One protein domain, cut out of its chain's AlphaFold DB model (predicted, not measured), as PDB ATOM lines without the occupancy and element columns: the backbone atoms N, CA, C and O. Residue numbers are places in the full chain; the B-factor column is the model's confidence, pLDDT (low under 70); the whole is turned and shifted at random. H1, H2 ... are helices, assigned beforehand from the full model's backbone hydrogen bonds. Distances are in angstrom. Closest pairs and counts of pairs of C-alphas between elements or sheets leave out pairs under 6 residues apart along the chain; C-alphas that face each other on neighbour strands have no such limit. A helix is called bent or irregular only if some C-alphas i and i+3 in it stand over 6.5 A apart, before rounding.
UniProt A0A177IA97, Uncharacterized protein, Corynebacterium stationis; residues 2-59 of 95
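AT A GLANCE: This is residues 2 to 59 of the 95 residues of an uncharacterized protein of Corynebacterium stationis (UniProt A0A177IA97). Two helices, H1 and H2, pack crosswise at one end of a loose, open structure, and a short helix, H3, sits by itself toward the other end, joined to them by a long link. After H3 a long stretch with no named element, residues 43 to 59, makes a turn in which residues 49 to 54 stick out, then folds back toward the H1 and H2 end. The printed part has 58 residues with three named helices, in the order H1, H2, H3, and no named strand; the class is all helix, though only 28 residues are in named elements, under half. The whole is only just loose, close to compact, with a radius of gyration of the C-alphas of 12.7 A, and only just elongated, with spans of 34 by 22 by 17 A.

IN THESE COORDINATES: H1, residues 2 to 13, begins at C-alpha 2 (165.842, 175.647, 215.496) and measures 8.8 A from first to last C-alpha. It is irregular: C-alphas 4 and 7 are 9.5 A apart, against about 5 A in a regular helix. H2, residues 16 to 25, is 14.7 A long. H3, residues 37 to 42, is 8.6 A long and ends at C-alpha 42 (179.972, 159.290, 221.572).

HOW THE PARTS SIT: H1 and H2 touch, the closest C-alphas being those of Tyr 10 and Thr 18, 5.2 A apart. Their lines stand at a steep tilt of 52 degrees, opposite ways, and that of H1 is a rough one. H3 is apart from both H1 and H2. Every O i to N i+4 pair is within hydrogen-bond range in H2 and H3; in H1 it is 3 of 8, beside 4 of 9 O i to N i+3 pairs.

THE WHOLE: The two C-alphas farthest apart, those of Tyr 5 and Asp 51, are 35.5 A apart, while those of Ala 2 and Ala 59, the first and last printed, are 12.0 A apart. The link from H1 to H2 is tight, with 2 residues, and that from H2 to H3 is long, with 11. Residues 49 to 54 stand free. The printed part has no cut. The mean pLDDT of the printed part is 89.2, and residues 2 to 4 are under 70.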
ATOM      1  N   ALA A   2     167.202 175.270 215.032       62.50
ATOM      2  CA  ALA A   2     165.842 175.647 215.496       62.50
ATOM      3  C   ALA A   2     165.796 176.993 216.262       62.50
ATOM      4  O   ALA A   2     165.052 177.902 215.906       62.50
ATOM      5  N   LYS A   3     166.719 177.186 217.213       67.00
ATOM      6  CA  LYS A   3     166.875 178.440 217.973       67.00
ATOM      7  C   LYS A   3     167.241 179.670 217.121       67.00
ATOM      8  O   LYS A   3     166.975 180.790 217.535       67.00
ATOM      9  N   GLU A   4     167.850 179.479 215.950       69.50
ATOM     10  CA  GLU A   4     168.224 180.576 215.037       69.50
ATOM     11  C   GLU A   4     167.021 181.102 214.241       69.50
ATOM     12  O   GLU A   4     167.035 182.259 213.830       69.50
ATOM     13  N   TYR A   5     165.981 180.281 214.052       70.56
ATOM     14  CA  TYR A   5     164.778 180.622 213.278       70.56
ATOM     15  C   TYR A   5     163.536 180.894 214.152       70.56
ATOM     16  O   TYR A   5     162.494 181.280 213.623       70.56
ATOM     17  N   GLY A   6     163.650 180.749 215.479       75.50
ATOM     18  CA  GLY A   6     162.596 181.077 216.448       75.50
ATOM     19  C   GLY A   6     161.363 180.167 216.366       75.50
ATOM     20  O   GLY A   6     161.426 179.075 215.811       75.50
ATOM     21  N   GLU A   7     160.225 180.641 216.884       71.06
ATOM     22  CA  GLU A   7     158.957 179.886 217.021       71.06
ATOM     23  C   GLU A   7     158.321 179.424 215.693       71.06
ATOM     24  O   GLU A   7     157.302 178.737 215.698       71.06
ATOM     25  N   GLN A   8     158.885 179.820 214.544       78.25
ATOM     26  CA  GLN A   8     158.420 179.414 213.213       78.25
ATOM     27  C   GLN A   8     159.418 178.516 212.468       78.25
ATOM     28  O   GLN A   8     159.340 178.357 211.245       78.25
ATOM     29  N   ALA A   9     160.396 177.945 213.177       82.25
ATOM     30  CA  ALA A   9     161.450 177.136 212.574       82.25
ATOM     31  C   ALA A   9     160.884 175.979 211.735       82.25
ATOM     32  O   ALA A   9     161.349 175.760 210.617       82.25
ATOM     33  N   TYR A  10     159.846 175.286 212.215       86.44
ATOM     34  CA  TYR A  10     159.231 174.190 211.465       86.44
ATOM     35  C   TYR A  10     158.542 174.636 210.176       86.44
ATOM     36  O   TYR A  10     158.741 174.012 209.134       86.44
ATOM     37  N   GLN A  11     157.779 175.727 210.204       87.19
ATOM     38  CA  GLN A  11     157.081 176.234 209.021       87.19
ATOM     39  C   GLN A  11     158.069 176.746 207.965       87.19
ATOM     40  O   GLN A  11     157.815 176.609 206.771       87.19
ATOM     41  N   ASN A  12     159.197 177.306 208.406       85.06
ATOM     42  CA  ASN A  12     160.200 177.888 207.521       85.06
ATOM     43  C   ASN A  12     161.165 176.847 206.939       85.06
ATOM     44  O   ASN A  12     161.594 176.989 205.796       85.06
ATOM     45  N   LEU A  13     161.524 175.822 207.715       85.00
ATOM     46  CA  LEU A  13     162.544 174.842 207.329       85.00
ATOM     47  C   LEU A  13     161.959 173.508 206.856       85.00
ATOM     48  O   LEU A  13     162.626 172.784 206.123       85.00
ATOM     49  N   GLY A  14     160.743 173.147 207.281       87.75
ATOM     50  CA  GLY A  14     160.108 171.866 206.946       87.75
ATOM     51  C   GLY A  14     160.788 170.634 207.560       87.75
ATOM     52  O   GLY A  14     160.445 169.504 207.216       87.75
ATOM     53  N   ILE A  15     161.750 170.826 208.466       91.06
ATOM     54  CA  ILE A  15     162.493 169.746 209.123       91.06
ATOM     55  C   ILE A  15     161.700 169.288 210.344       91.06
ATOM     56  O   ILE A  15     161.534 170.037 211.299       91.06
ATOM     57  N   ILE A  16     161.230 168.041 210.357       91.44
ATOM     58  CA  ILE A  16     160.355 167.551 211.437       91.44
ATOM     59  C   ILE A  16     160.976 167.665 212.841       91.44
ATOM     60  O   ILE A  16     160.261 167.924 213.804       91.44
ATOM     61  N   GLY A  17     162.301 167.553 212.967       91.12
ATOM     62  CA  GLY A  17     163.011 167.728 214.233       91.12
ATOM     63  C   GLY A  17     162.845 169.121 214.839       91.12
ATOM     64  O   GLY A  17     162.771 169.245 216.059       91.12
ATOM     65  N   THR A  18     162.687 170.171 214.025       90.94
ATOM     66  CA  THR A  18     162.418 171.514 214.558       90.94
ATOM     67  C   THR A  18     161.030 171.595 215.183       90.94
ATOM     68  O   THR A  18     160.870 172.278 216.186       90.94
ATOM     69  N   HIS A  19     160.056 170.826 214.683       91.31
ATOM     70  CA  HIS A  19     158.746 170.724 215.327       91.31
ATOM     71  C   HIS A  19     158.827 170.060 216.707       91.31
ATOM     72  O   HIS A  19     158.105 170.441 217.623       91.31
ATOM     73  N   TRP A  20     159.710 169.073 216.890       92.00
ATOM     74  CA  TRP A  20     159.911 168.457 218.205       92.00
ATOM     75  C   TRP A  20     160.479 169.451 219.215       92.00
ATOM     76  O   TRP A  20     160.061 169.425 220.370       92.00
ATOM     77  N   HIS A  21     161.363 170.354 218.783       88.56
ATOM     78  CA  HIS A  21     161.828 171.459 219.622       88.56
ATOM     79  C   HIS A  21     160.684 172.411 219.997       88.56
ATOM     80  O   HIS A  21     160.533 172.705 221.178       88.56
ATOM     81  N   ASP A  22     159.811 172.785 219.053       88.44
ATOM     82  CA  ASP A  22     158.623 173.601 219.361       88.44
ATOM     83  C   ASP A  22     157.707 172.908 220.399       88.44
ATOM     84  O   ASP A  22     157.144 173.539 221.300       88.44
ATOM     85  N   LEU A  23     157.558 171.581 220.304       91.62
ATOM     86  CA  LEU A  23     156.786 170.783 221.262       91.62
ATOM     87  C   LEU A  23     157.461 170.687 222.641       91.62
ATOM     88  O   LEU A  23     156.753 170.657 223.647       91.62
ATOM     89  N   LEU A  24     158.797 170.643 222.710       90.31
ATOM     90  CA  LEU A  24     159.543 170.721 223.974       90.31
ATOM     91  C   LEU A  24     159.341 172.083 224.642       90.31
ATOM     92  O   LEU A  24     159.002 172.136 225.824       90.31
ATOM     93  N   ASP A  25     159.493 173.169 223.882       88.38
ATOM     94  CA  ASP A  25     159.396 174.543 224.388       88.38
ATOM     95  C   ASP A  25     157.979 174.873 224.882       88.38
ATOM     96  O   ASP A  25     157.804 175.532 225.908       88.38
ATOM     97  N   SER A  26     156.954 174.354 224.200       90.50
ATOM     98  CA  SER A  26     155.550 174.471 224.623       90.50
ATOM     99  C   SER A  26     155.154 173.527 225.769       90.50
ATOM    100  O   SER A  26     154.052 173.647 226.303       90.50
ATOM    101  N   GLY A  27     156.030 172.597 226.169       91.88
ATOM    102  CA  GLY A  27     155.766 171.599 227.213       91.88
ATOM    103  C   GLY A  27     154.885 170.423 226.771       91.88
ATOM    104  O   GLY A  27     154.513 169.587 227.595       91.88
ATOM    105  N   ASN A  28     154.565 170.326 225.480       94.06
ATOM    106  CA  ASN A  28     153.762 169.244 224.908       94.06
ATOM    107  C   ASN A  28     154.572 167.954 224.689       94.06
ATOM    108  O   ASN A  28     153.990 166.876 224.552       94.06
ATOM    109  N   LEU A  29     155.904 168.051 224.667       93.56
ATOM    110  CA  LEU A  29     156.824 166.919 224.677       93.56
ATOM    111  C   LEU A  29     157.678 166.965 225.961       93.56
ATOM    112  O   LEU A  29     158.242 168.012 226.274       93.56
ATOM    113  N   PRO A  30     157.801 165.860 226.723       91.88
ATOM    114  CA  PRO A  30     158.642 165.836 227.917       91.88
ATOM    115  C   PRO A  30     160.122 166.075 227.598       91.88
ATOM    116  O   PRO A  30     160.657 165.508 226.640       91.88
ATOM    117  N   ALA A  31     160.800 166.840 228.457       81.00
ATOM    118  CA  ALA A  31     162.249 167.003 228.403       81.00
ATOM    119  C   ALA A  31     162.958 165.633 228.447       81.00
ATOM    120  O   ALA A  31     162.561 164.742 229.199       81.00
ATOM    121  N   GLY A  32     163.994 165.460 227.620       82.62
ATOM    122  CA  GLY A  32     164.750 164.204 227.506       82.62
ATOM    123  C   GLY A  32     164.148 163.155 226.562       82.62
ATOM    124  O   GLY A  32     164.683 162.058 226.463       82.62
ATOM    125  N   ARG A  33     163.047 163.457 225.855       89.94
ATOM    126  CA  ARG A  33     162.521 162.587 224.779       89.94
ATOM    127  C   ARG A  33     163.208 162.793 223.429       89.94
ATOM    128  O   ARG A  33     163.064 161.940 222.559       89.94
ATOM    129  N   VAL A  34     163.916 163.906 223.263       92.19
ATOM    130  CA  VAL A  34     164.758 164.197 222.099       92.19
ATOM    131  C   VAL A  34     166.206 164.096 222.557       92.19
ATOM    132  O   VAL A  34     166.582 164.738 223.537       92.19
ATOM    133  N   GLU A  35     166.984 163.268 221.870       92.81
ATOM    134  CA  GLU A  35     168.402 163.033 222.139       92.81
ATOM    135  C   GLU A  35     169.221 163.467 220.921       92.81
ATOM    136  O   GLU A  35     168.783 163.303 219.779       92.81
ATOM    137  N   GLU A  36     170.409 164.020 221.160       91.56
ATOM    138  CA  GLU A  36     171.306 164.464 220.097       91.56
ATOM    139  C   GLU A  36     172.093 163.281 219.519       91.56
ATOM    140  O   GLU A  36     172.642 162.450 220.246       91.56
ATOM    141  N   ILE A  37     172.220 163.222 218.191       92.50
ATOM    142  CA  ILE A  37     172.928 162.118 217.522       92.50
ATOM    143  C   ILE A  37     174.411 162.042 217.917       92.50
ATOM    144  O   ILE A  37     174.986 160.955 217.964       92.50
ATOM    145  N   ALA A  38     175.029 163.180 218.248       91.50
ATOM    146  CA  ALA A  38     176.408 163.231 218.722       91.50
ATOM    147  C   ALA A  38     176.574 162.534 220.083       91.50
ATOM    148  O   ALA A  38     177.564 161.832 220.297       91.50
ATOM    149  N   ASP A  39     175.594 162.655 220.978       95.06
ATOM    150  CA  ASP A  39     175.619 161.991 222.283       95.06
ATOM    151  C   ASP A  39     175.459 160.477 222.132       95.06
ATOM    152  O   ASP A  39     176.125 159.712 222.829       95.06
ATOM    153  N   VAL A  40     174.647 160.033 221.168       95.12
ATOM    154  CA  VAL A  40     174.527 158.611 220.816       95.12
ATOM    155  C   VAL A  40     175.849 158.089 220.246       95.12
ATOM    156  O   VAL A  40     176.361 157.062 220.688       95.12
ATOM    157  N   ALA A  41     176.430 158.805 219.279       94.00
ATOM    158  CA  ALA A  41     177.661 158.399 218.603       94.00
ATOM    159  C   ALA A  41     178.882 158.371 219.539       94.00
ATOM    160  O   ALA A  41     179.788 157.561 219.348       94.00
ATOM    161  N   THR A  42     178.906 159.236 220.556       96.62
ATOM    162  CA  THR A  42     179.972 159.290 221.572       96.62
ATOM    163  C   THR A  42     179.723 158.364 222.766       96.62
ATOM    164  O   THR A  42     180.607 158.212 223.609       96.62
ATOM    165  N   GLY A  43     178.557 157.710 222.837       96.31
ATOM    166  CA  GLY A  43     178.179 156.815 223.933       96.31
ATOM    167  C   GLY A  43     177.736 157.530 225.213       96.31
ATOM    168  O   GLY A  43     177.607 156.883 226.251       96.31
ATOM    169  N   THR A  44     177.492 158.840 225.153       97.19
ATOM    170  CA  THR A  44     176.928 159.635 226.255       97.19
ATOM    171  C   THR A  44     175.503 159.187 226.589       97.19
ATOM    172  O   THR A  44     175.133 159.124 227.763       97.19
ATOM    173  N   VAL A  45     174.717 158.815 225.574       95.06
ATOM    174  CA  VAL A  45     173.397 158.185 225.728       95.06
ATOM    175  C   VAL A  45     173.345 156.861 224.955       95.06
ATOM    176  O   VAL A  45     174.050 156.708 223.951       95.06
ATOM    177  N   PRO A  46     172.554 155.866 225.400       94.50
ATOM    178  CA  PRO A  46     172.426 154.609 224.671       94.50
ATOM    179  C   PRO A  46     171.718 154.834 223.330       94.50
ATOM    180  O   PRO A  46     170.767 155.602 223.259       94.50
ATOM    181  N   ALA A  47     172.143 154.117 222.286       93.81
ATOM    182  CA  ALA A  47     171.504 154.184 220.973       93.81
ATOM    183  C   ALA A  47     170.073 153.614 221.000       93.81
ATOM    184  O   ALA A  47     169.096 154.346 221.095       93.81
ATOM    185  N   ARG A  48     169.939 152.288 220.937       95.44
ATOM    186  CA  ARG A  48     168.662 151.578 221.070       95.44
ATOM    187  C   ARG A  48     168.619 150.891 222.428       95.44
ATOM    188  O   ARG A  48     169.610 150.283 222.829       95.44
ATOM    189  N   ARG A  49     167.480 150.962 223.116       94.06
ATOM    190  CA  ARG A  49     167.294 150.379 224.455       94.06
ATOM    191  C   ARG A  49     166.610 149.012 224.412       94.06
ATOM    192  O   ARG A  49     166.861 148.201 225.298       94.06
ATOM    193  N   ASN A  50     165.762 148.753 223.413       97.00
ATOM    194  CA  ASN A  50     165.120 147.452 223.171       97.00
ATOM    195  C   ASN A  50     164.614 147.312 221.718       97.00
ATOM    196  O   ASN A  50     164.693 148.253 220.918       97.00
ATOM    197  N   ASP A  51     164.111 146.124 221.376       97.50
ATOM    198  CA  ASP A  51     163.664 145.780 220.019       97.50
ATOM    199  C   ASP A  51     162.276 146.349 219.688       97.50
ATOM    200  O   ASP A  51     161.936 146.523 218.518       97.50
ATOM    201  N   GLU A  52     161.489 146.706 220.702       97.56
ATOM    202  CA  GLU A  52     160.155 147.287 220.560       97.56
ATOM    203  C   GLU A  52     160.178 148.812 220.345       97.56
ATOM    204  O   GLU A  52     159.166 149.406 219.962       97.56
ATOM    205  N   GLU A  53     161.316 149.471 220.581       95.31
ATOM    206  CA  GLU A  53     161.462 150.918 220.434       95.31
ATOM    207  C   GLU A  53     161.279 151.384 218.984       95.31
ATOM    208  O   GLU A  53     162.005 150.988 218.064       95.31
ATOM    209  N   ILE A  54     160.370 152.340 218.802       94.75
ATOM    210  CA  ILE A  54     160.272 153.131 217.576       94.75
ATOM    211  C   ILE A  54     161.130 154.381 217.753       94.75
ATOM    212  O   ILE A  54     160.856 155.217 218.615       94.75
ATOM    213  N   ILE A  55     162.154 154.512 216.912       94.44
ATOM    214  CA  ILE A  55     163.057 155.663 216.889       94.44
ATOM    215  C   ILE A  55     162.716 156.507 215.666       94.44
ATOM    216  O   ILE A  55     162.696 156.013 214.539       94.44
ATOM    217  N   LEU A  56     162.457 157.789 215.902       94.38
ATOM    218  CA  LEU A  56     162.276 158.788 214.860       94.38
ATOM    219  C   LEU A  56     163.576 159.578 214.765       94.38
ATOM    220  O   LEU A  56     164.012 160.168 215.749       94.38
ATOM    221  N   TYR A  57     164.189 159.591 213.587       93.31
ATOM    222  CA  TYR A  57     165.400 160.360 213.339       93.31
ATOM    223  C   TYR A  57     165.087 161.513 212.393       93.31
ATOM    224  O   TYR A  57     164.479 161.316 211.340       93.31
ATOM    225  N   SER A  58     165.495 162.720 212.779       92.38
ATOM    226  CA  SER A  58     165.414 163.900 211.929       92.38
ATOM    227  C   SER A  58     166.809 164.459 211.719       92.38
ATOM    228  O   SER A  58     167.502 164.781 212.678       92.38
ATOM    229  N   ALA A  59     167.196 164.588 210.453       88.94
ATOM    230  CA  ALA A  59     168.416 165.258 210.043       88.94
ATOM    231  C   ALA A  59     168.044 166.484 209.208       88.94
ATOM    232  O   ALA A  59     167.333 166.366 208.211       88.94
TER     233      ALA A  59